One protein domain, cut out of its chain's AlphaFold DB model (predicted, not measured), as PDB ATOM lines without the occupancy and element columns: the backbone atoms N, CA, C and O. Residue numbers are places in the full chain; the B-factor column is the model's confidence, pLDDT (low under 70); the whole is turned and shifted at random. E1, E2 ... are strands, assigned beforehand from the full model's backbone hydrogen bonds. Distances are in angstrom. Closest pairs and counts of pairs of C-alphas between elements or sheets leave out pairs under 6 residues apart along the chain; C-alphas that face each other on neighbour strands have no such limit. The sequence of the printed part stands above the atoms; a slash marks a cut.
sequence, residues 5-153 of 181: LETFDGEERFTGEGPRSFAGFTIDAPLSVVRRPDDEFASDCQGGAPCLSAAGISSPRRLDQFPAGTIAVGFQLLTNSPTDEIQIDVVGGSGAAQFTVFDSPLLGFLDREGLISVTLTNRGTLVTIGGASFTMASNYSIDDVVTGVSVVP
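Overview. This is residues 5 to 153 of the 181 residues of an uncharacterized protein of Rhodobacteraceae bacterium (UniProt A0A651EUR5). Two strongly twisted sheets lie partly face to face as a sandwich, one of E1, E4, E12, E6 and E9 and the other of E5, E10, E7, E8 and E11, with the small hairpin of E2 and E3 over the outward side of the first sheet at E9. E10 runs past the sandwich and folds back as E11, a hairpin that makes one end of the longest axis; the last printed residues make the other end. The printed part has 149 residues, with no named helix and twelve named strands, E1 to E12 in chain order, and its class is all strand. The first sheet has the order E1, E4, E12, E6, E9, all antiparallel; the second is branched, its neighbour pairs antiparallel. The whole is compact, with a radius of gyration of the C-alphas of 15.7 A, but elongated in outline, spanning 59 by 35 by 26 A.

Arrangement. Begin with the sheet of E1, residues 12 to 16, E4, 31 to 35, E12, 140 to 149, E6, 70 to 79, and E9, 106 to 110. Look at N 14 and O 33, 3.0 A apart, for E1 and E4, and at N 147 and O 32, 2.9 A, for E4 and E12. E12 and E6 have N 143 and O 76 at 2.9 A; E6 and E9 have N 109 and O 73 at 2.8 A. The edge strands are E1 and E9, and E12 bends by 53 degrees at residue 144. The other sheet holds E5, residues 61 to 63, E7, 84 to 92, E8, 95 to 102, E10, 115 to 129, and E11, 132 to 136. E5 and E11 lie on one side of E10, with N 61 and O 120 at 2.9 A and N 134 and O 127 at 2.8 A. On the other side of E10 is E7, with N 89 and O 119 at 2.8 A. E7 and E8 form a hairpin, with N 88 and O 99 at 2.8 A. The two sheets form a sandwich, two sheets face to face, their facing parts 11.2 A centre to centre and their strands at 28 degrees. Across it, the closest C-alphas of E6 and E10 are those of Ile 71 and Leu 115, 5.0 A apart. E1 and E7 are apart. Now find E2, residues 20 to 22, and E3, 25 to 27, a hairpin with N 22 and O 25 at 2.8 A; the closest C-alphas of E2 and E9 are those of Phe 22 and Gly 108, 5.5 A apart.

Along the chain. Find C-alpha 12 at (32.415, 44.757, -14.896), where E1 begins. E10, the longest strand, runs 40.5 A from C-alpha 115 at (45.934, 35.261, -27.808) to C-alpha 129 at (74.392, 45.250, -0.806). E6 measures 26.0 A, E7 25.8 A, E8 23.5 A and E12 26.7 A. E12 ends at C-alpha 149, at (39.247, 41.356, -30.576).

Size, cuts and confidence. The C-alphas of Gly 130 and Pro 153, 59.6 A apart, are the two farthest apart. The printed part has no cut. The link from E4 to E5, residues 36 to 60, is long; within it residues 52 to 53 pair with residues 141 to 142 of E12, antiparallel. Residues 5 to 6 pair with residues 62 to 63 of E5, parallel. The mean pLDDT of the printed part is 77.4, and 44 residues are under 70: residues 6 to 19, 24, 29, 33 to 51, 54 to 58 and 150 to 153.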
ATOM      1  N   LEU A   5      44.885  31.059 -10.916       72.31
ATOM      2  CA  LEU A   5      44.065  31.304 -12.096       72.31
ATOM      3  C   LEU A   5      43.167  32.510 -11.822       72.31
ATOM      4  O   LEU A   5      42.399  32.479 -10.860       72.31
ATOM      5  N   GLU A   6      43.259  33.553 -12.645       66.25
ATOM      6  CA  GLU A   6      42.370  34.707 -12.534       66.25
ATOM      7  C   GLU A   6      41.189  34.545 -13.491       66.25
ATOM      8  O   GLU A   6      41.366  34.454 -14.708       66.25
ATOM      9  N   THR A   7      39.983  34.492 -12.929       59.56
ATOM     10  CA  THR A   7      38.744  34.255 -13.681       59.56
ATOM     11  C   THR A   7      37.966  35.531 -14.006       59.56
ATOM     12  O   THR A   7      36.897  35.461 -14.608       59.56
ATOM     13  N   PHE A   8      38.506  36.718 -13.693       62.28
ATOM     14  CA  PHE A   8      37.819  38.009 -13.876       62.28
ATOM     15  C   PHE A   8      36.428  38.039 -13.197       62.28
ATOM     16  O   PHE A   8      35.517  38.754 -13.626       62.28
ATOM     17  N   ASP A   9      36.229  37.206 -12.168       47.25
ATOM     18  CA  ASP A   9      34.940  37.025 -11.507       47.25
ATOM     19  C   ASP A   9      34.664  38.206 -10.565       47.25
ATOM     20  O   ASP A   9      35.438  38.505  -9.657       47.25
ATOM     21  N   GLY A  10      33.520  38.866 -10.762       53.19
ATOM     22  CA  GLY A  10      33.135  40.061 -10.003       53.19
ATOM     23  C   GLY A  10      33.605  41.387 -10.613       53.19
ATOM     24  O   GLY A  10      33.477  42.420  -9.961       53.19
ATOM     25  N   GLU A  11      34.118  41.370 -11.843       64.38
ATOM     26  CA  GLU A  11      34.536  42.567 -12.577       64.38
ATOM     27  C   GLU A  11      33.499  42.956 -13.643       64.38
ATOM     28  O   GLU A  11      32.853  42.102 -14.263       64.38
ATOM     29  N   GLU A  12      33.314  44.259 -13.862       61.38
ATOM     30  CA  GLU A  12      32.415  44.757 -14.896       61.38
ATOM     31  C   GLU A  12      33.118  44.720 -16.252       61.38
ATOM     32  O   GLU A  12      34.173  45.322 -16.465       61.38
ATOM     33  N   ARG A  13      32.504  44.006 -17.198       68.00
ATOM     34  CA  ARG A  13      32.933  44.006 -18.593       68.00
ATOM     35  C   ARG A  13      32.159  45.070 -19.346       68.00
ATOM     36  O   ARG A  13      30.947  44.944 -19.515       68.00
ATOM     37  N   PHE A  14      32.856  46.078 -19.847       66.62
ATOM     38  CA  PHE A  14      32.263  47.072 -20.734       66.62
ATOM     39  C   PHE A  14      33.019  47.155 -22.052       66.62
ATOM     40  O   PHE A  14      34.208  46.847 -22.151       66.62
ATOM     41  N   THR A  15      32.299  47.582 -23.084       67.00
ATOM     42  CA  THR A  15      32.898  47.901 -24.374       67.00
ATOM     43  C   THR A  15      33.360  49.351 -24.331       67.00
ATOM     44  O   THR A  15      32.530  50.258 -24.314       67.00
ATOM     45  N   GLY A  16      34.670  49.578 -24.286       62.91
ATOM     46  CA  GLY A  16      35.243  50.913 -24.444       62.91
ATOM     47  C   GLY A  16      35.243  51.338 -25.914       62.91
ATOM     48  O   GLY A  16      35.509  50.519 -26.800       62.91
ATOM     49  N   GLU A  17      34.967  52.617 -26.182       59.50
ATOM     50  CA  GLU A  17      35.239  53.215 -27.493       59.50
ATOM     51  C   GLU A  17      36.767  53.326 -27.659       59.50
ATOM     52  O   GLU A  17      37.446  53.916 -26.821       59.50
ATOM     53  N   GLY A  18      37.335  52.677 -28.685       64.06
ATOM     54  CA  GLY A  18      38.775  52.750 -28.979       64.06
ATOM     55  C   GLY A  18      39.209  54.157 -29.433       64.06
ATOM     56  O   GLY A  18      38.344  54.995 -29.695       64.06
ATOM     57  N   PRO A  19      40.519  54.445 -29.603       68.88
ATOM     58  CA  PRO A  19      41.689  53.564 -29.471       68.88
ATOM     59  C   PRO A  19      42.419  53.649 -28.110       68.88
ATOM     60  O   PRO A  19      42.407  54.692 -27.455       68.88
ATOM     61  N   ARG A  20      43.133  52.580 -27.709       76.12
ATOM     62  CA  ARG A  20      44.038  52.573 -26.528       76.12
ATOM     63  C   ARG A  20      45.475  52.265 -26.944       76.12
ATOM     64  O   ARG A  20      45.722  51.298 -27.664       76.12
ATOM     65  N   SER A  21      46.416  53.088 -26.490       79.06
ATOM     66  CA  SER A  21      47.839  52.967 -26.825       79.06
ATOM     67  C   SER A  21      48.614  52.251 -25.725       79.06
ATOM     68  O   SER A  21      48.500  52.604 -24.555       79.06
ATOM     69  N   PHE A  22      49.431  51.283 -26.128       79.38
ATOM     70  CA  PHE A  22      50.351  50.523 -25.286       79.38
ATOM     71  C   PHE A  22      51.790  50.765 -25.740       79.38
ATOM     72  O   PHE A  22      52.045  51.355 -26.797       79.38
ATOM     73  N   ALA A  23      52.754  50.284 -24.957       73.12
ATOM     74  CA  ALA A  23      54.144  50.277 -25.382       73.12
ATOM     75  C   ALA A  23      54.297  49.484 -26.698       73.12
ATOM     76  O   ALA A  23      54.166  48.264 -26.732       73.12
ATOM     77  N   GLY A  24      54.569  50.195 -27.795       69.75
ATOM     78  CA  GLY A  24      54.885  49.606 -29.098       69.75
ATOM     79  C   GLY A  24      53.709  49.378 -30.055       69.75
ATOM     80  O   GLY A  24      53.966  49.071 -31.218       69.75
ATOM     81  N   PHE A  25      52.449  49.554 -29.636       74.12
ATOM     82  CA  PHE A  25      51.292  49.470 -30.541       74.12
ATOM     83  C   PHE A  25      50.031  50.133 -29.969       74.12
ATOM     84  O   PHE A  25      49.918  50.382 -28.771       74.12
ATOM     85  N   THR A  26      49.055  50.372 -30.841       78.06
ATOM     86  CA  THR A  26      47.725  50.880 -30.487       78.06
ATOM     87  C   THR A  26      46.675  49.845 -30.869       78.06
ATOM     88  O   THR A  26      46.799  49.175 -31.896       78.06
ATOM     89  N   ILE A  27      45.652  49.687 -30.030       75.75
ATOM     90  CA  ILE A  27      44.471  48.887 -30.349       75.75
ATOM     91  C   ILE A  27      43.371  49.835 -30.827       75.75
ATOM     92  O   ILE A  27      42.808  50.581 -30.026       75.75
ATOM     93  N   ASP A  28      43.068  49.776 -32.124       73.56
ATOM     94  CA  ASP A  28      42.037  50.598 -32.778       73.56
ATOM     95  C   ASP A  28      40.637  49.946 -32.774       73.56
ATOM     96  O   ASP A  28      39.655  50.552 -33.196       73.56
ATOM     97  N   ALA A  29      40.536  48.692 -32.325       67.25
ATOM     98  CA  ALA A  29      39.279  47.948 -32.254       67.25
ATOM     99  C   ALA A  29      38.487  48.291 -30.977       67.25
ATOM    100  O   ALA A  29      39.088  48.708 -29.987       67.25
ATOM    101  N   PRO A  30      37.158  48.059 -30.956       70.44
ATOM    102  CA  PRO A  30      36.388  48.080 -29.718       70.44
ATOM    103  C   PRO A  30      37.033  47.171 -28.673       70.44
ATOM    104  O   PRO A  30      37.400  46.027 -28.961       70.44
ATOM    105  N   LEU A  31      37.177  47.700 -27.466       73.00
ATOM    106  CA  LEU A  31      37.900  47.043 -26.393       73.00
ATOM    107  C   LEU A  31      36.916  46.419 -25.424       73.00
ATOM    108  O   LEU A  31      36.031  47.106 -24.923       73.00
ATOM    109  N   SER A  32      37.093  45.135 -25.131       72.69
ATOM    110  CA  SER A  32      36.487  44.546 -23.942       72.69
ATOM    111  C   SER A  32      37.387  44.898 -22.769       72.69
ATOM    112  O   SER A  32      38.475  44.335 -22.613       72.69
ATOM    113  N   VAL A  33      36.954  45.888 -22.001       68.12
ATOM    114  CA  VAL A  33      37.628  46.313 -20.782       68.12
ATOM    115  C   VAL A  33      37.026  45.526 -19.641       68.12
ATOM    116  O   VAL A  33      35.805  45.481 -19.488       68.12
ATOM    117  N   VAL A  34      37.890  44.886 -18.874       67.50
ATOM    118  CA  VAL A  34      37.531  44.307 -17.596       67.50
ATOM    119  C   VAL A  34      38.089  45.245 -16.536       67.50
ATOM    120  O   VAL A  34      39.301  45.431 -16.439       67.50
ATOM    121  N   ARG A  35      37.190  45.902 -15.806       59.12
ATOM    122  CA  ARG A  35      37.526  46.827 -14.719       59.12
ATOM    123  C   ARG A  35      36.660  46.479 -13.526       59.12
ATOM    124  O   ARG A  35      35.515  46.050 -13.711       59.12
ATOM    125  N   ARG A  36      37.135  46.725 -12.310       56.84
ATOM    126  CA  ARG A  36      36.220  46.724 -11.176       56.84
ATOM    127  C   ARG A  36      35.439  48.043 -11.081       56.84
ATOM    128  O   ARG A  36      35.947  49.096 -11.471       56.84
ATOM    129  N   PRO A  37      34.155  47.980 -10.671       53.31
ATOM    130  CA  PRO A  37      33.221  49.109 -10.732       53.31
ATOM    131  C   PRO A  37      33.587  50.345  -9.885       53.31
ATOM    132  O   PRO A  37      32.904  51.364  -9.988       53.31
ATOM    133  N   ASP A  38      34.649  50.300  -9.080       54.53
ATOM    134  CA  ASP A  38      35.163  51.380  -8.224       54.53
ATOM    135  C   ASP A  38      36.468  52.059  -8.728       54.53
ATOM    136  O   ASP A  38      36.899  53.074  -8.182       54.53
ATOM    137  N   ASP A  39      37.020  51.563  -9.836       48.62
ATOM    138  CA  ASP A  39      38.265  51.904 -10.548       48.62
ATOM    139  C   ASP A  39      38.558  53.302 -11.114       48.62
ATOM    140  O   ASP A  39      39.195  53.314 -12.157       48.62
ATOM    141  N   GLU A  40      38.203  54.472 -10.567       46.69
ATOM    142  CA  GLU A  40      38.661  55.770 -11.146       46.69
ATOM    143  C   GLU A  40      40.208  55.931 -11.130       46.69
ATOM    144  O   GLU A  40      40.738  56.477 -10.175       46.69
ATOM    145  N   PHE A  41      40.927  55.450 -12.169       48.28
ATOM    146  CA  PHE A  41      42.387  55.561 -12.412       48.28
ATOM    147  C   PHE A  41      43.211  55.705 -11.117       48.28
ATOM    148  O   PHE A  41      43.954  56.675 -10.926       48.28
ATOM    149  N   ALA A  42      43.027  54.771 -10.183       44.44
ATOM    150  CA  ALA A  42      43.648  54.862  -8.875       44.44
ATOM    151  C   ALA A  42      45.108  54.438  -9.014       44.44
ATOM    152  O   ALA A  42      45.434  53.282  -9.254       44.44
ATOM    153  N   SER A  43      46.001  55.410  -8.869       49.06
ATOM    154  CA  SER A  43      47.439  55.280  -9.105       49.06
ATOM    155  C   SER A  43      48.162  54.357  -8.127       49.06
ATOM    156  O   SER A  43      49.370  54.235  -8.241       49.06
ATOM    157  N   ASP A  44      47.482  53.703  -7.188       52.56
ATOM    158  CA  ASP A  44      48.151  52.894  -6.183       52.56
ATOM    159  C   ASP A  44      47.228  51.815  -5.612       52.56
ATOM    160  O   ASP A  44      46.317  52.081  -4.824       52.56
ATOM    161  N   CYS A  45      47.586  50.554  -5.848       60.94
ATOM    162  CA  CYS A  45      47.089  49.413  -5.071       60.94
ATOM    163  C   CYS A  45      47.586  49.429  -3.606       60.94
ATOM    164  O   CYS A  45      47.464  48.438  -2.888       60.94
ATOM    165  N   GLN A  46      48.147  50.552  -3.137       54.09
ATOM    166  CA  GLN A  46      48.705  50.730  -1.797       54.09
ATOM    167  C   GLN A  46      47.659  51.107  -0.728       54.09
ATOM    168  O   GLN A  46      48.000  51.215   0.447       54.09
ATOM    169  N   GLY A  47      46.384  51.281  -1.098       50.53
ATOM    170  CA  GLY A  47      45.337  51.802  -0.205       50.53
ATOM    171  C   GLY A  47      44.166  50.866   0.107       50.53
ATOM    172  O   GLY A  47      43.177  51.322   0.673       50.53
ATOM    173  N   GLY A  48      44.230  49.585  -0.272       50.16
ATOM    174  CA  GLY A  48      43.069  48.685  -0.189       50.16
ATOM    175  C   GLY A  48      42.084  48.830  -1.356       50.16
ATOM    176  O   GLY A  48      40.984  48.288  -1.280       50.16
ATOM    177  N   ALA A  49      42.488  49.525  -2.426       51.34
ATOM    178  CA  ALA A  49      41.809  49.473  -3.715       51.34
ATOM    179  C   ALA A  49      41.844  48.032  -4.269       51.34
ATOM    180  O   ALA A  49      42.850  47.328  -4.089       51.34
ATOM    181  N   PRO A  50      40.761  47.553  -4.897       54.16
ATOM    182  CA  PRO A  50      40.608  46.151  -5.260       54.16
ATOM    183  C   PRO A  50      41.357  45.772  -6.551       54.16
ATOM    184  O   PRO A  50      40.758  45.373  -7.546       54.16
ATOM    185  N   CYS A  51      42.688  45.757  -6.513       66.19
ATOM    186  CA  CYS A  51      43.509  45.326  -7.647       66.19
ATOM    187  C   CYS A  51      43.675  43.801  -7.758       66.19
ATOM    188  O   CYS A  51      43.624  43.060  -6.766       66.19
ATOM    189  N   LEU A  52      43.984  43.327  -8.967       70.44
ATOM    190  CA  LEU A  52      44.382  41.944  -9.222       70.44
ATOM    191  C   LEU A  52      45.819  41.714  -8.722       70.44
ATOM    192  O   LEU A  52      46.781  41.985  -9.434       70.44
ATOM    193  N   SER A  53      45.998  41.224  -7.491       70.00
ATOM    194  CA  SER A  53      47.326  41.055  -6.861       70.00
ATOM    195  C   SER A  53      47.765  39.595  -6.725       70.00
ATOM    196  O   SER A  53      46.958  38.688  -6.509       70.00
ATOM    197  N   ALA A  54      49.065  39.331  -6.848       69.62
ATOM    198  CA  ALA A  54      49.627  38.061  -6.383       69.62
ATOM    199  C   ALA A  54      49.889  38.124  -4.866       69.62
ATOM    200  O   ALA A  54      49.936  39.198  -4.279       69.62
ATOM    201  N   ALA A  55      50.031  36.975  -4.198       63.84
ATOM    202  CA  ALA A  55      50.308  36.930  -2.756       63.84
ATOM    203  C   ALA A  55      51.811  36.787  -2.417       63.84
ATOM    204  O   ALA A  55      52.176  36.794  -1.243       63.84
ATOM    205  N   GLY A  56      52.697  36.641  -3.412       63.78
ATOM    206  CA  GLY A  56      54.143  36.547  -3.190       63.78
ATOM    207  C   GLY A  56      54.951  36.151  -4.429       63.78
ATOM    208  O   GLY A  56      54.384  35.761  -5.447       63.78
ATOM    209  N   ILE A  57      56.287  36.214  -4.312       69.50
ATOM    210  CA  ILE A  57      57.262  35.926  -5.387       69.50
ATOM    211  C   ILE A  57      56.965  34.605  -6.105       69.50
ATOM    212  O   ILE A  57      56.953  34.518  -7.319       69.50
ATOM    213  N   SER A  58      56.687  33.533  -5.379       68.00
ATOM    214  CA  SER A  58      56.630  32.197  -5.979       68.00
ATOM    215  C   SER A  58      55.278  31.808  -6.588       68.00
ATOM    216  O   SER A  58      55.130  30.667  -7.032       68.00
ATOM    217  N   SER A  59      54.293  32.710  -6.598       78.75
ATOM    218  CA  SER A  59      52.949  32.422  -7.101       78.75
ATOM    219  C   SER A  59      52.772  33.012  -8.501       78.75
ATOM    220  O   SER A  59      52.570  34.223  -8.610       78.75
ATOM    221  N   PRO A  60      52.833  32.198  -9.572       87.12
ATOM    222  CA  PRO A  60      52.474  32.678 -10.893       87.12
ATOM    223  C   PRO A  60      50.981  33.012 -10.925       87.12
ATOM    224  O   PRO A  60      50.156  32.344 -10.289       87.12
ATOM    225  N   ARG A  61      50.652  34.051 -11.683       86.94
ATOM    226  CA  ARG A  61      49.287  34.497 -11.946       86.94
ATOM    227  C   ARG A  61      49.033  34.412 -13.437       86.94
ATOM    228  O   ARG A  61      49.797  34.982 -14.214       86.94
ATOM    229  N   ARG A  62      47.964  33.728 -13.828       89.06
ATOM    230  CA  ARG A  62      47.637  33.497 -15.234       89.06
ATOM    231  C   ARG A  62      46.330  34.169 -15.625       89.06
ATOM    232  O   ARG A  62      45.317  34.007 -14.953       89.06
ATOM    233  N   LEU A  63      46.390  34.887 -16.741       87.75
ATOM    234  CA  LEU A  63      45.269  35.462 -17.472       87.75
ATOM    235  C   LEU A  63      45.032  34.590 -18.709       87.75
ATOM    236  O   LEU A  63      45.863  34.588 -19.617       87.75
ATOM    237  N   ASP A  64      43.953  33.817 -18.751       86.56
ATOM    238  CA  ASP A  64      43.660  32.918 -19.882       86.56
ATOM    239  C   ASP A  64      42.174  32.831 -20.261       86.56
ATOM    240  O   ASP A  64      41.818  32.245 -21.282       86.56
ATOM    241  N   GLN A  65      41.291  33.476 -19.497       83.50
ATOM    242  CA  GLN A  65      39.855  33.526 -19.776       83.50
ATOM    243  C   GLN A  65      39.478  34.655 -20.742       83.50
ATOM    244  O   GLN A  65      38.500  35.390 -20.551       83.50
ATOM    245  N   PHE A  66      40.280  34.813 -21.792       81.88
ATOM    246  CA  PHE A  66      40.031  35.808 -22.823       81.88
ATOM    247  C   PHE A  66      38.783  35.447 -23.646       81.88
ATOM    248  O   PHE A  66      38.537  34.269 -23.925       81.88
ATOM    249  N   PRO A  67      37.984  36.441 -24.082       78.31
ATOM    250  CA  PRO A  67      36.928  36.208 -25.060       78.31
ATOM    251  C   PRO A  67      37.453  35.519 -26.327       78.31
ATOM    252  O   PRO A  67      38.591  35.737 -26.753       78.31
ATOM    253  N   ALA A  68      36.602  34.728 -26.979       80.19
ATOM    254  CA  ALA A  68      36.957  34.103 -28.249       80.19
ATOM    255  C   ALA A  68      37.311  35.166 -29.308       80.19
ATOM    256  O   ALA A  68      36.576  36.135 -29.493       80.19
ATOM    257  N   GLY A  69      38.427  34.971 -30.018       81.56
ATOM    258  CA  GLY A  69      38.911  35.915 -31.034       81.56
ATOM    259  C   GLY A  69      39.715  37.099 -30.485       81.56
ATOM    260  O   GLY A  69      40.013  38.029 -31.239       81.56
ATOM    261  N   THR A  70      40.075  37.074 -29.197       84.94
ATOM    262  CA  THR A  70      41.039  38.019 -28.619       84.94
ATOM    263  C   THR A  70      42.370  37.893 -29.344       84.94
ATOM    264  O   THR A  70      42.925  36.803 -29.444       84.94
ATOM    265  N   ILE A  71      42.876  39.010 -29.853       88.19
ATOM    266  CA  ILE A  71      44.194  39.102 -30.492       88.19
ATOM    267  C   ILE A  71      45.146  39.984 -29.703       88.19
ATOM    268  O   ILE A  71      46.344  39.941 -29.934       88.19
ATOM    269  N   ALA A  72      44.636  40.797 -28.783       88.12
ATOM    270  CA  ALA A  72      45.463  41.668 -27.980       88.12
ATOM    271  C   ALA A  72      44.983  41.698 -26.537       88.12
ATOM    272  O   ALA A  72      43.779  41.662 -26.280       88.12
ATOM    273  N   VAL A  73      45.923  41.816 -25.608       87.12
ATOM    274  CA  VAL A  73      45.650  42.162 -24.215       87.12
ATOM    275  C   VAL A  73      46.617  43.250 -23.793       87.12
ATOM    276  O   VAL A  73      47.763  43.268 -24.237       87.12
ATOM    277  N   GLY A  74      46.184  44.136 -22.916       87.38
ATOM    278  CA  GLY A  74      47.085  45.016 -22.206       87.38
ATOM    279  C   GLY A  74      46.540  45.380 -20.842       87.38
ATOM    280  O   GLY A  74      45.352  45.226 -20.579       87.38
ATOM    281  N   PHE A  75      47.437  45.786 -19.960       84.44
ATOM    282  CA  PHE A  75      47.143  46.033 -18.558       84.44
ATOM    283  C   PHE A  75      48.221  46.920 -17.944       84.44
ATOM    284  O   PHE A  75      49.360  46.960 -18.424       84.44
ATOM    285  N   GLN A  76      47.864  47.615 -16.872       82.44
ATOM    286  CA  GLN A  76      48.820  48.342 -16.055       82.44
ATOM    287  C   GLN A  76      49.457  47.362 -15.071       82.44
ATOM    288  O   GLN A  76      48.761  46.723 -14.282       82.44
ATOM    289  N   LEU A  77      50.780  47.227 -15.122       85.94
ATOM    290  CA  LEU A  77      51.535  46.520 -14.096       85.94
ATOM    291  C   LEU A  77      51.933  47.523 -13.013       85.94
ATOM    292  O   LEU A  77      52.431  48.603 -13.323       85.94
ATOM    293  N   LEU A  78      51.712  47.164 -11.756       82.56
ATOM    294  CA  LEU A  78      52.054  47.971 -10.592       82.56
ATOM    295  C   LEU A  78      52.963  47.139  -9.692       82.56
ATOM    296  O   LEU A  78      52.538  46.135  -9.117       82.56
ATOM    297  N   THR A  79      54.228  47.526  -9.609       82.81
ATOM    298  CA  THR A  79      55.231  46.912  -8.738       82.81
ATOM    299  C   THR A  79      55.461  47.770  -7.499       82.81
ATOM    300  O   THR A  79      55.248  48.980  -7.508       82.81
ATOM    301  N   ASN A  80      55.917  47.152  -6.411       80.19
ATOM    302  CA  ASN A  80      56.226  47.884  -5.180       80.19
ATOM    303  C   ASN A  80      57.592  48.589  -5.248       80.19
ATOM    304  O   ASN A  80      57.852  49.514  -4.478       80.19
ATOM    305  N   SER A  81      58.475  48.136  -6.138       82.19
ATOM    306  CA  SER A  81      59.803  48.697  -6.375       82.19
ATOM    307  C   SER A  81      60.108  48.784  -7.876       82.19
ATOM    308  O   SER A  81      59.751  47.874  -8.629       82.19
ATOM    309  N   PRO A  82      60.860  49.806  -8.332       83.75
ATOM    310  CA  PRO A  82      61.373  49.862  -9.704       83.75
ATOM    311  C   PRO A  82      62.374  48.741 -10.020       83.75
ATOM    312  O   PRO A  82      62.660  48.473 -11.183       83.75
ATOM    313  N   THR A  83      62.924  48.082  -8.996       87.88
ATOM    314  CA  THR A  83      63.824  46.928  -9.148       87.88
ATOM    315  C   THR A  83      63.124  45.586  -8.948       87.88
ATOM    316  O   THR A  83      63.799  44.557  -8.859       87.88
ATOM    317  N   ASP A  84      61.792  45.582  -8.852       87.44
ATOM    318  CA  ASP A  84      61.018  44.348  -8.936       87.44
ATOM    319  C   ASP A  84      61.135  43.765 -10.337       87.44
ATOM    320  O   ASP A  84      60.965  44.461 -11.335       87.44
ATOM    321  N   GLU A  85      61.430  42.475 -10.393       90.50
ATOM    322  CA  GLU A  85      61.547  41.730 -11.633       90.50
ATOM    323  C   GLU A  85      60.290  40.879 -11.821       90.50
ATOM    324  O   GLU A  85      60.007  39.993 -11.013       90.50
ATOM    325  N   ILE A  86      59.540  41.117 -12.895       90.94
ATOM    326  CA  ILE A  86      58.390  40.291 -13.268       90.94
ATOM    327  C   ILE A  86      58.704  39.594 -14.589       90.94
ATOM    328  O   ILE A  86      58.953  40.233 -15.612       90.94
ATOM    329  N   GLN A  87      58.676  38.264 -14.578       92.75
ATOM    330  CA  GLN A  87      58.722  37.471 -15.799       92.75
ATOM    331  C   GLN A  87      57.309  37.331 -16.360       92.75
ATOM    332  O   GLN A  87      56.379  36.994 -15.626       92.75
ATOM    333  N   ILE A  88      57.156  37.552 -17.660       93.38
ATOM    334  CA  ILE A  88      55.886  37.451 -18.367       93.38
ATOM    335  C   ILE A  88      56.010  36.432 -19.491       93.38
ATOM    336  O   ILE A  88      56.816  36.605 -20.403       93.38
ATOM    337  N   ASP A  89      55.182  35.397 -19.435       95.31
ATOM    338  CA  ASP A  89      55.057  34.370 -20.462       95.31
ATOM    339  C   ASP A  89      53.754  34.578 -21.236       95.31
ATOM    340  O   ASP A  89      52.660  34.525 -20.673       95.31
ATOM    341  N   VAL A  90      53.865  34.817 -22.539       94.94
ATOM    342  CA  VAL A  90      52.739  35.049 -23.448       94.94
ATOM    343  C   VAL A  90      52.619  33.861 -24.381       94.94
ATOM    344  O   VAL A  90      53.593  33.473 -25.024       94.94
ATOM    345  N   VAL A  91      51.421  33.299 -24.475       95.50
ATOM    346  CA  VAL A  91      51.099  32.187 -25.370       95.50
ATOM    347  C   VAL A  91      49.954  32.612 -26.276       95.50
ATOM    348  O   VAL A  91      48.923  33.094 -25.801       95.50
ATOM    349  N   GLY A  92      50.122  32.403 -27.574       93.94
ATOM    350  CA  GLY A  92      49.103  32.627 -28.589       93.94
ATOM    351  C   GLY A  92      49.215  31.630 -29.743       93.94
ATOM    352  O   GLY A  92      49.976  30.662 -29.674       93.94
ATOM    353  N   GLY A  93      48.421  31.840 -30.790       90.62
ATOM    354  CA  GLY A  93      48.393  31.002 -31.987       90.62
ATOM    355  C   GLY A  93      49.730  30.989 -32.729       90.62
ATOM    356  O   GLY A  93      50.135  29.937 -33.222       90.62
ATOM    357  N   SER A  94      50.456  32.112 -32.698       91.69
ATOM    358  CA  SER A  94      51.756  32.260 -33.359       91.69
ATOM    359  C   SER A  94      52.924  31.628 -32.588       91.69
ATOM    360  O   SER A  94      54.027  31.501 -33.129       91.69
ATOM    361  N   GLY A  95      52.705  31.210 -31.336       94.69
ATOM    362  CA  GLY A  95      53.711  30.576 -30.486       94.69
ATOM    363  C   GLY A  95      53.735  31.122 -29.058       94.69
ATOM    364  O   GLY A  95      52.751  31.662 -28.554       94.69
ATOM    365  N   ALA A  96      54.876  30.951 -28.389       95.56
ATOM    366  CA  ALA A  96      55.105  31.439 -27.034       95.56
ATOM    367  C   ALA A  96      56.313  32.381 -26.987       95.56
ATOM    368  O   ALA A  96      57.321  32.141 -27.655       95.56
ATOM    369  N   ALA A  97      56.216  33.426 -26.172       94.88
ATOM    370  CA  ALA A  97      57.280  34.392 -25.932       94.88
ATOM    371  C   ALA A  97      57.410  34.681 -24.434       94.88
ATOM    372  O   ALA A  97      56.418  34.690 -23.709       94.88
ATOM    373  N   GLN A  98      58.637  34.933 -23.986       95.38
ATOM    374  CA  GLN A  98      58.951  35.261 -22.600       95.38
ATOM    375  C   GLN A  98      59.662  36.610 -22.543       95.38
ATOM    376  O   GLN A  98      60.560  36.885 -23.342       95.38
ATOM    377  N   PHE A  99      59.271  37.428 -21.573       91.50
ATOM    378  CA  PHE A  99      59.816  38.755 -21.336       91.50
ATOM    379  C   PHE A  99      60.135  38.922 -19.855       91.50
ATOM    380  O   PHE A  99      59.465  38.346 -19.001       91.50
ATOM    381  N   THR A 100      61.119  39.760 -19.557       91.25
ATOM    382  CA  THR A 100      61.369  40.242 -18.200       91.25
ATOM    383  C   THR A 100      61.132  41.737 -18.193       91.25
ATOM    384  O   THR A 100      61.699  42.459 -19.017       91.25
ATOM    385  N   VAL A 101      60.280  42.192 -17.282       89.56
ATOM    386  CA  VAL A 101      59.983  43.608 -17.088       89.56
ATOM    387  C   VAL A 101      60.399  44.037 -15.691       89.56
ATOM    388  O   VAL A 101      60.380  43.248 -14.744       89.56
ATOM    389  N   PHE A 102      60.771  45.304 -15.605       87.62
ATOM    390  CA  PHE A 102      61.057  46.006 -14.367       87.62
ATOM    391  C   PHE A 102      60.121  47.209 -14.280       87.62
ATOM    392  O   PHE A 102      59.607  47.654 -15.312       87.62
ATOM    393  N   ASP A 103      59.964  47.750 -13.074       84.00
ATOM    394  CA  ASP A 103      59.108  48.908 -12.798       84.00
ATOM    395  C   ASP A 103      57.607  48.638 -13.043       84.00
ATOM    396  O   ASP A 103      57.187  47.488 -13.195       84.00
ATOM    397  N   SER A 104      56.796  49.701 -13.060       81.12
ATOM    398  CA  SER A 104      55.338  49.685 -13.241       81.12
ATOM    399  C   SER A 104      54.888  50.135 -14.650       81.12
ATOM    400  O   SER A 104      54.270  51.196 -14.800       81.12
ATOM    401  N   PRO A 105      55.206  49.394 -15.732       80.25
ATOM    402  CA  PRO A 105      54.840  49.781 -17.089       80.25
ATOM    403  C   PRO A 105      53.371  49.495 -17.427       80.25
ATOM    404  O   PRO A 105      52.762  48.536 -16.952       80.25
ATOM    405  N   LEU A 106      52.846  50.272 -18.376       83.12
ATOM    406  CA  LEU A 106      51.673  49.887 -19.156       83.12
ATOM    407  C   LEU A 106      52.105  48.891 -20.243       83.12
ATOM    408  O   LEU A 106      52.845  49.248 -21.166       83.12
ATOM    409  N   LEU A 107      51.644  47.647 -20.141       87.88
ATOM    410  CA  LEU A 107      52.059  46.551 -21.016       87.88
ATOM    411  C   LEU A 107      50.954  46.150 -21.978       87.88
ATOM    412  O   LEU A 107      49.771  46.220 -21.656       87.88
ATOM    413  N   GLY A 108      51.362  45.690 -23.157       88.56
ATOM    414  CA  GLY A 108      50.462  45.143 -24.155       88.56
ATOM    415  C   GLY A 108      51.120  44.017 -24.940       88.56
ATOM    416  O   GLY A 108      52.324  44.045 -25.197       88.56
ATOM    417  N   PHE A 109      50.311  43.055 -25.363       90.25
ATOM    418  CA  PHE A 109      50.706  41.938 -26.211       90.25
ATOM    419  C   PHE A 109      49.703  41.779 -27.347       90.25
ATOM    420  O   PHE A 109      48.498  41.895 -27.129       90.25
ATOM    421  N   LEU A 110      50.206  41.508 -28.551       89.06
ATOM    422  CA  LEU A 110      49.417  41.325 -29.767       89.06
ATOM    423  C   LEU A 110      49.835  40.018 -30.448       89.06
ATOM    424  O   LEU A 110      50.975  39.889 -30.887       89.06
ATOM    425  N   ASP A 111      48.888  39.098 -30.599       89.25
ATOM    426  CA  ASP A 111      48.984  37.924 -31.457       89.25
ATOM    427  C   ASP A 111      47.791  37.901 -32.425       89.25
ATOM    428  O   ASP A 111      46.649  37.641 -32.044       89.25
ATOM    429  N   ARG A 112      48.059  38.161 -33.709       86.50
ATOM    430  CA  ARG A 112      47.025  38.186 -34.758       86.50
ATOM    431  C   ARG A 112      46.419  36.812 -35.051       86.50
ATOM    432  O   ARG A 112      45.330  36.766 -35.620       86.50
ATOM    433  N   GLU A 113      47.098  35.728 -34.688       88.69
ATOM    434  CA  GLU A 113      46.583  34.358 -34.802       88.69
ATOM    435  C   GLU A 113      45.713  33.965 -33.598       88.69
ATOM    436  O   GLU A 113      45.055  32.925 -33.618       88.69
ATOM    437  N   GLY A 114      45.644  34.834 -32.586       88.25
ATOM    438  CA  GLY A 114      44.815  34.686 -31.399       88.25
ATOM    439  C   GLY A 114      45.663  34.575 -30.142       88.25
ATOM    440  O   GLY A 114      46.630  33.823 -30.089       88.25
ATOM    441  N   LEU A 115      45.284  35.310 -29.106       90.00
ATOM    442  CA  LEU A 115      45.934  35.261 -27.808       90.00
ATOM    443  C   LEU A 115      45.292  34.169 -26.940       90.00
ATOM    444  O   LEU A 115      44.068  34.090 -26.853       90.00
ATOM    445  N   ILE A 116      46.114  33.339 -26.294       91.50
ATOM    446  CA  ILE A 116      45.657  32.210 -25.468       91.50
ATOM    447  C   ILE A 116      45.823  32.525 -23.983       91.50
ATOM    448  O   ILE A 116      44.872  32.378 -23.222       91.50
ATOM    449  N   SER A 117      47.013  32.944 -23.549       92.44
ATOM    450  CA  SER A 117      47.252  33.267 -22.140       92.44
ATOM    451  C   SER A 117      48.430  34.209 -21.926       92.44
ATOM    452  O   SER A 117      49.398  34.175 -22.683       92.44
ATOM    453  N   VAL A 118      48.382  34.973 -20.838       92.75
ATOM    454  CA  VAL A 118      49.515  35.727 -20.292       92.75
ATOM    455  C   VAL A 118      49.730  35.309 -18.845       92.75
ATOM    456  O   VAL A 118      48.815  35.388 -18.031       92.75
ATOM    457  N   THR A 119      50.935  34.859 -18.516       92.75
ATOM    458  CA  THR A 119      51.317  34.452 -17.159       92.75
ATOM    459  C   THR A 119      52.358  35.411 -16.623       92.75
ATOM    460  O   THR A 119      53.353  35.671 -17.287       92.75
ATOM    461  N   LEU A 120      52.142  35.921 -15.417       91.56
ATOM    462  CA  LEU A 120      53.066  36.796 -14.715       91.56
ATOM    463  C   LEU A 120      53.645  36.035 -13.526       91.56
ATOM    464  O   LEU A 120      52.907  35.474 -12.720       91.56
ATOM    465  N   THR A 121      54.967  36.024 -13.421       90.50
ATOM    466  CA  THR A 121      55.708  35.393 -12.329       90.50
ATOM    467  C   THR A 121      56.604  36.435 -11.686       90.50
ATOM    468  O   THR A 121      57.538  36.931 -12.316       90.50
ATOM    469  N   ASN A 122      56.343  36.756 -10.421       88.75
ATOM    470  CA  ASN A 122      57.194  37.670  -9.677       88.75
ATOM    471  C   ASN A 122      58.534  36.994  -9.343       88.75
ATOM    472  O   ASN A 122      58.582  35.894  -8.809       88.75
ATOM    473  N   ARG A 123      59.655  37.617  -9.683       89.69
ATOM    474  CA  ARG A 123      60.996  37.122  -9.349       89.69
ATOM    475  C   ARG A 123      61.576  37.811  -8.117       89.69
ATOM    476  O   ARG A 123      62.607  37.364  -7.638       89.69
ATOM    477  N   GLY A 124      60.873  38.785  -7.541       88.50
ATOM    478  CA  GLY A 124      61.256  39.539  -6.352       88.50
ATOM    479  C   GLY A 124      61.933  40.863  -6.674       88.50
ATOM    480  O   GLY A 124      62.129  41.216  -7.834       88.50
ATOM    481  N   THR A 125      62.324  41.585  -5.628       88.12
ATOM    482  CA  THR A 125      63.130  42.803  -5.748       88.12
ATOM    483  C   THR A 125      64.605  42.436  -5.834       88.12
ATOM    484  O   THR A 125      65.134  41.790  -4.922       88.12
ATOM    485  N   LEU A 126      65.297  42.900  -6.872       86.06
ATOM    486  CA  LEU A 126      66.754  42.819  -6.927       86.06
ATOM    487  C   LEU A 126      67.362  43.923  -6.044       86.06
ATOM    488  O   LEU A 126      67.169  45.116  -6.294       86.06
ATOM    489  N   VAL A 127      68.114  43.535  -5.013       86.75
ATOM    490  CA  VAL A 127      68.784  44.451  -4.076       86.75
ATOM    491  C   VAL A 127      70.278  44.168  -4.067       86.75
ATOM    492  O   VAL A 127      70.693  43.031  -3.878       86.75
ATOM    493  N   THR A 128      71.108  45.197  -4.243       88.25
ATOM    494  CA  THR A 128      72.572  45.051  -4.196       88.25
ATOM    495  C   THR A 128      73.130  45.656  -2.910       88.25
ATOM    496  O   THR A 128      73.001  46.857  -2.684       88.25
ATOM    497  N   ILE A 129      73.774  44.837  -2.075       87.94
ATOM    498  CA  ILE A 129      74.392  45.250  -0.806       87.94
ATOM    499  C   ILE A 129      75.872  44.874  -0.851       87.94
ATOM    500  O   ILE A 129      76.220  43.705  -0.999       87.94
ATOM    501  N   GLY A 130      76.760  45.868  -0.748       85.94
ATOM    502  CA  GLY A 130      78.209  45.630  -0.726       85.94
ATOM    503  C   GLY A 130      78.762  44.935  -1.979       85.94
ATOM    504  O   GLY A 130      79.759  44.229  -1.887       85.94
ATOM    505  N   GLY A 131      78.108  45.100  -3.136       87.62
ATOM    506  CA  GLY A 131      78.493  44.462  -4.403       87.62
ATOM    507  C   GLY A 131      77.917  43.059  -4.633       87.62
ATOM    508  O   GLY A 131      78.150  42.491  -5.695       87.62
ATOM    509  N   ALA A 132      77.147  42.512  -3.687       87.25
ATOM    510  CA  ALA A 132      76.409  41.260  -3.857       87.25
ATOM    511  C   ALA A 132      74.920  41.535  -4.113       87.25
ATOM    512  O   ALA A 132      74.333  42.390  -3.449       87.25
ATOM    513  N   SER A 133      74.314  40.810  -5.057       86.75
ATOM    514  CA  SER A 133      72.885  40.917  -5.377       86.75
ATOM    515  C   SER A 133      72.070  39.854  -4.643       86.75
ATOM    516  O   SER A 133      72.435  38.679  -4.613       86.75
ATOM    517  N   PHE A 134      70.950  40.280  -4.072       85.44
ATOM    518  CA  PHE A 134      69.999  39.474  -3.322       85.44
ATOM    519  C   PHE A 134      68.604  39.671  -3.906       85.44
ATOM    520  O   PHE A 134      68.240  40.778  -4.298       85.44
ATOM    521  N   THR A 135      67.812  38.606  -3.904       86.25
ATOM    522  CA  THR A 135      66.389  38.666  -4.233       86.25
ATOM    523  C   THR A 135      65.591  38.764  -2.941       86.25
ATOM    524  O   THR A 135      65.645  37.859  -2.105       86.25
ATOM    525  N   MET A 136      64.853  39.857  -2.768       86.50
ATOM    526  CA  MET A 136      63.979  40.072  -1.614       86.50
ATOM    527  C   MET A 136      62.512  39.897  -1.988       86.50
ATOM    528  O   MET A 136      62.126  40.208  -3.111       86.50
ATOM    529  N   ALA A 137      61.708  39.425  -1.025       83.56
ATOM    530  CA  ALA A 137      60.250  39.321  -1.115       83.56
ATOM    531  C   ALA A 137      59.622  40.629  -1.609       83.56
ATOM    532  O   ALA A 137      59.797  41.665  -0.975       83.56
ATOM    533  N   SER A 138      58.857  40.558  -2.696       82.06
ATOM    534  CA  SER A 138      58.091  41.685  -3.216       82.06
ATOM    535  C   SER A 138      56.707  41.245  -3.662       82.06
ATOM    536  O   SER A 138      56.385  40.050  -3.660       82.06
ATOM    537  N   ASN A 139      55.883  42.224  -4.019       80.19
ATOM    538  CA  ASN A 139      54.565  41.976  -4.564       80.19
ATOM    539  C   ASN A 139      54.286  42.885  -5.760       80.19
ATOM    540  O   ASN A 139      54.973  43.883  -5.960       80.19
ATOM    541  N   TYR A 140      53.279  42.509  -6.535       82.88
ATOM    542  CA  TYR A 140      52.790  43.273  -7.665       82.88
ATOM    543  C   TYR A 140      51.277  43.124  -7.781       82.88
ATOM    544  O   TYR A 140      50.662  42.174  -7.275       82.88
ATOM    545  N   SER A 141      50.697  44.054  -8.511       81.06
ATOM    546  CA  SER A 141      49.306  44.040  -8.911       81.06
ATOM    547  C   SER A 141      49.174  44.392 -10.380       81.06
ATOM    548  O   SER A 141      50.056  44.987 -10.995       81.06
ATOM    549  N   ILE A 142      48.059  43.966 -10.945       80.81
ATOM    550  CA  ILE A 142      47.627  44.300 -12.286       80.81
ATOM    551  C   ILE A 142      46.337  45.094 -12.144       80.81
ATOM    552  O   ILE A 142      45.508  44.783 -11.285       80.81
ATOM    553  N   ASP A 143      46.186  46.092 -12.994       75.31
ATOM    554  CA  ASP A 143      44.957  46.855 -13.124       75.31
ATOM    555  C   ASP A 143      44.607  47.052 -14.607       75.31
ATOM    556  O   ASP A 143      45.452  46.863 -15.495       75.31
ATOM    557  N   ASP A 144      43.362  47.446 -14.877       72.38
ATOM    558  CA  ASP A 144      42.926  47.951 -16.177       72.38
ATOM    559  C   ASP A 144      43.121  46.942 -17.328       72.38
ATOM    560  O   ASP A 144      43.628  47.277 -18.409       72.38
ATOM    561  N   VAL A 145      42.716  45.684 -17.111       79.75
ATOM    562  CA  VAL A 145      42.873  44.627 -18.117       79.75
ATOM    563  C   VAL A 145      41.951  44.891 -19.303       79.75
ATOM    564  O   VAL A 145      40.725  44.866 -19.232       79.75
ATOM    565  N   VAL A 146      42.571  45.112 -20.452       80.81
ATOM    566  CA  VAL A 146      41.912  45.451 -21.703       80.81
ATOM    567  C   VAL A 146      42.224  44.395 -22.734       80.81
ATOM    568  O   VAL A 146      43.382  44.077 -22.972       80.81
ATOM    569  N   THR A 147      41.189  43.893 -23.396       81.56
ATOM    570  CA  THR A 147      41.322  42.933 -24.491       81.56
ATOM    571  C   THR A 147      40.801  43.523 -25.796       81.56
ATOM    572  O   THR A 147      39.750  44.166 -25.842       81.56
ATOM    573  N   GLY A 148      41.561  43.311 -26.865       81.12
ATOM    574  CA  GLY A 148      41.194  43.659 -28.230       81.12
ATOM    575  C   GLY A 148      40.831  42.406 -29.011       81.12
ATOM    576  O   GLY A 148      41.600  41.441 -29.044       81.12
ATOM    577  N   VAL A 149      39.676  42.427 -29.670       77.75
ATOM    578  CA  VAL A 149      39.247  41.356 -30.576       77.75
ATOM    579  C   VAL A 149      39.512  41.738 -32.023       77.75
ATOM    580  O   VAL A 149      39.411  42.903 -32.415       77.75
ATOM    581  N   SER A 150      39.825  40.739 -32.842       67.50
ATOM    582  CA  SER A 150      39.901  40.943 -34.281       67.50
ATOM    583  C   SER A 150      38.485  41.033 -34.843       67.50
ATOM    584  O   SER A 150      37.785  40.027 -34.939       67.50
ATOM    585  N   VAL A 151      38.056  42.225 -35.262       58.91
ATOM    586  CA  VAL A 151      36.904  42.388 -36.167       58.91
ATOM    587  C   VAL A 151      37.312  41.981 -37.584       58.91
ATOM    588  O   VAL A 151      37.208  42.754 -38.532       58.91
ATOM    589  N   VAL A 152      37.800  40.752 -37.758       50.66
ATOM    590  CA  VAL A 152      37.759  40.133 -39.081       50.66
ATOM    591  C   VAL A 152      36.316  39.658 -39.244       50.66
ATOM    592  O   VAL A 152      35.910  38.732 -38.537       50.66
ATOM    593  N   PRO A 153      35.501  40.292 -40.110       49.59
ATOM    594  CA  PRO A 153      34.171  39.779 -40.396       49.59
ATOM    595  C   PRO A 153      34.318  38.320 -40.818       49.59
ATOM    596  O   PRO A 153      35.183  38.004 -41.641       49.59
TER     597      PRO A 153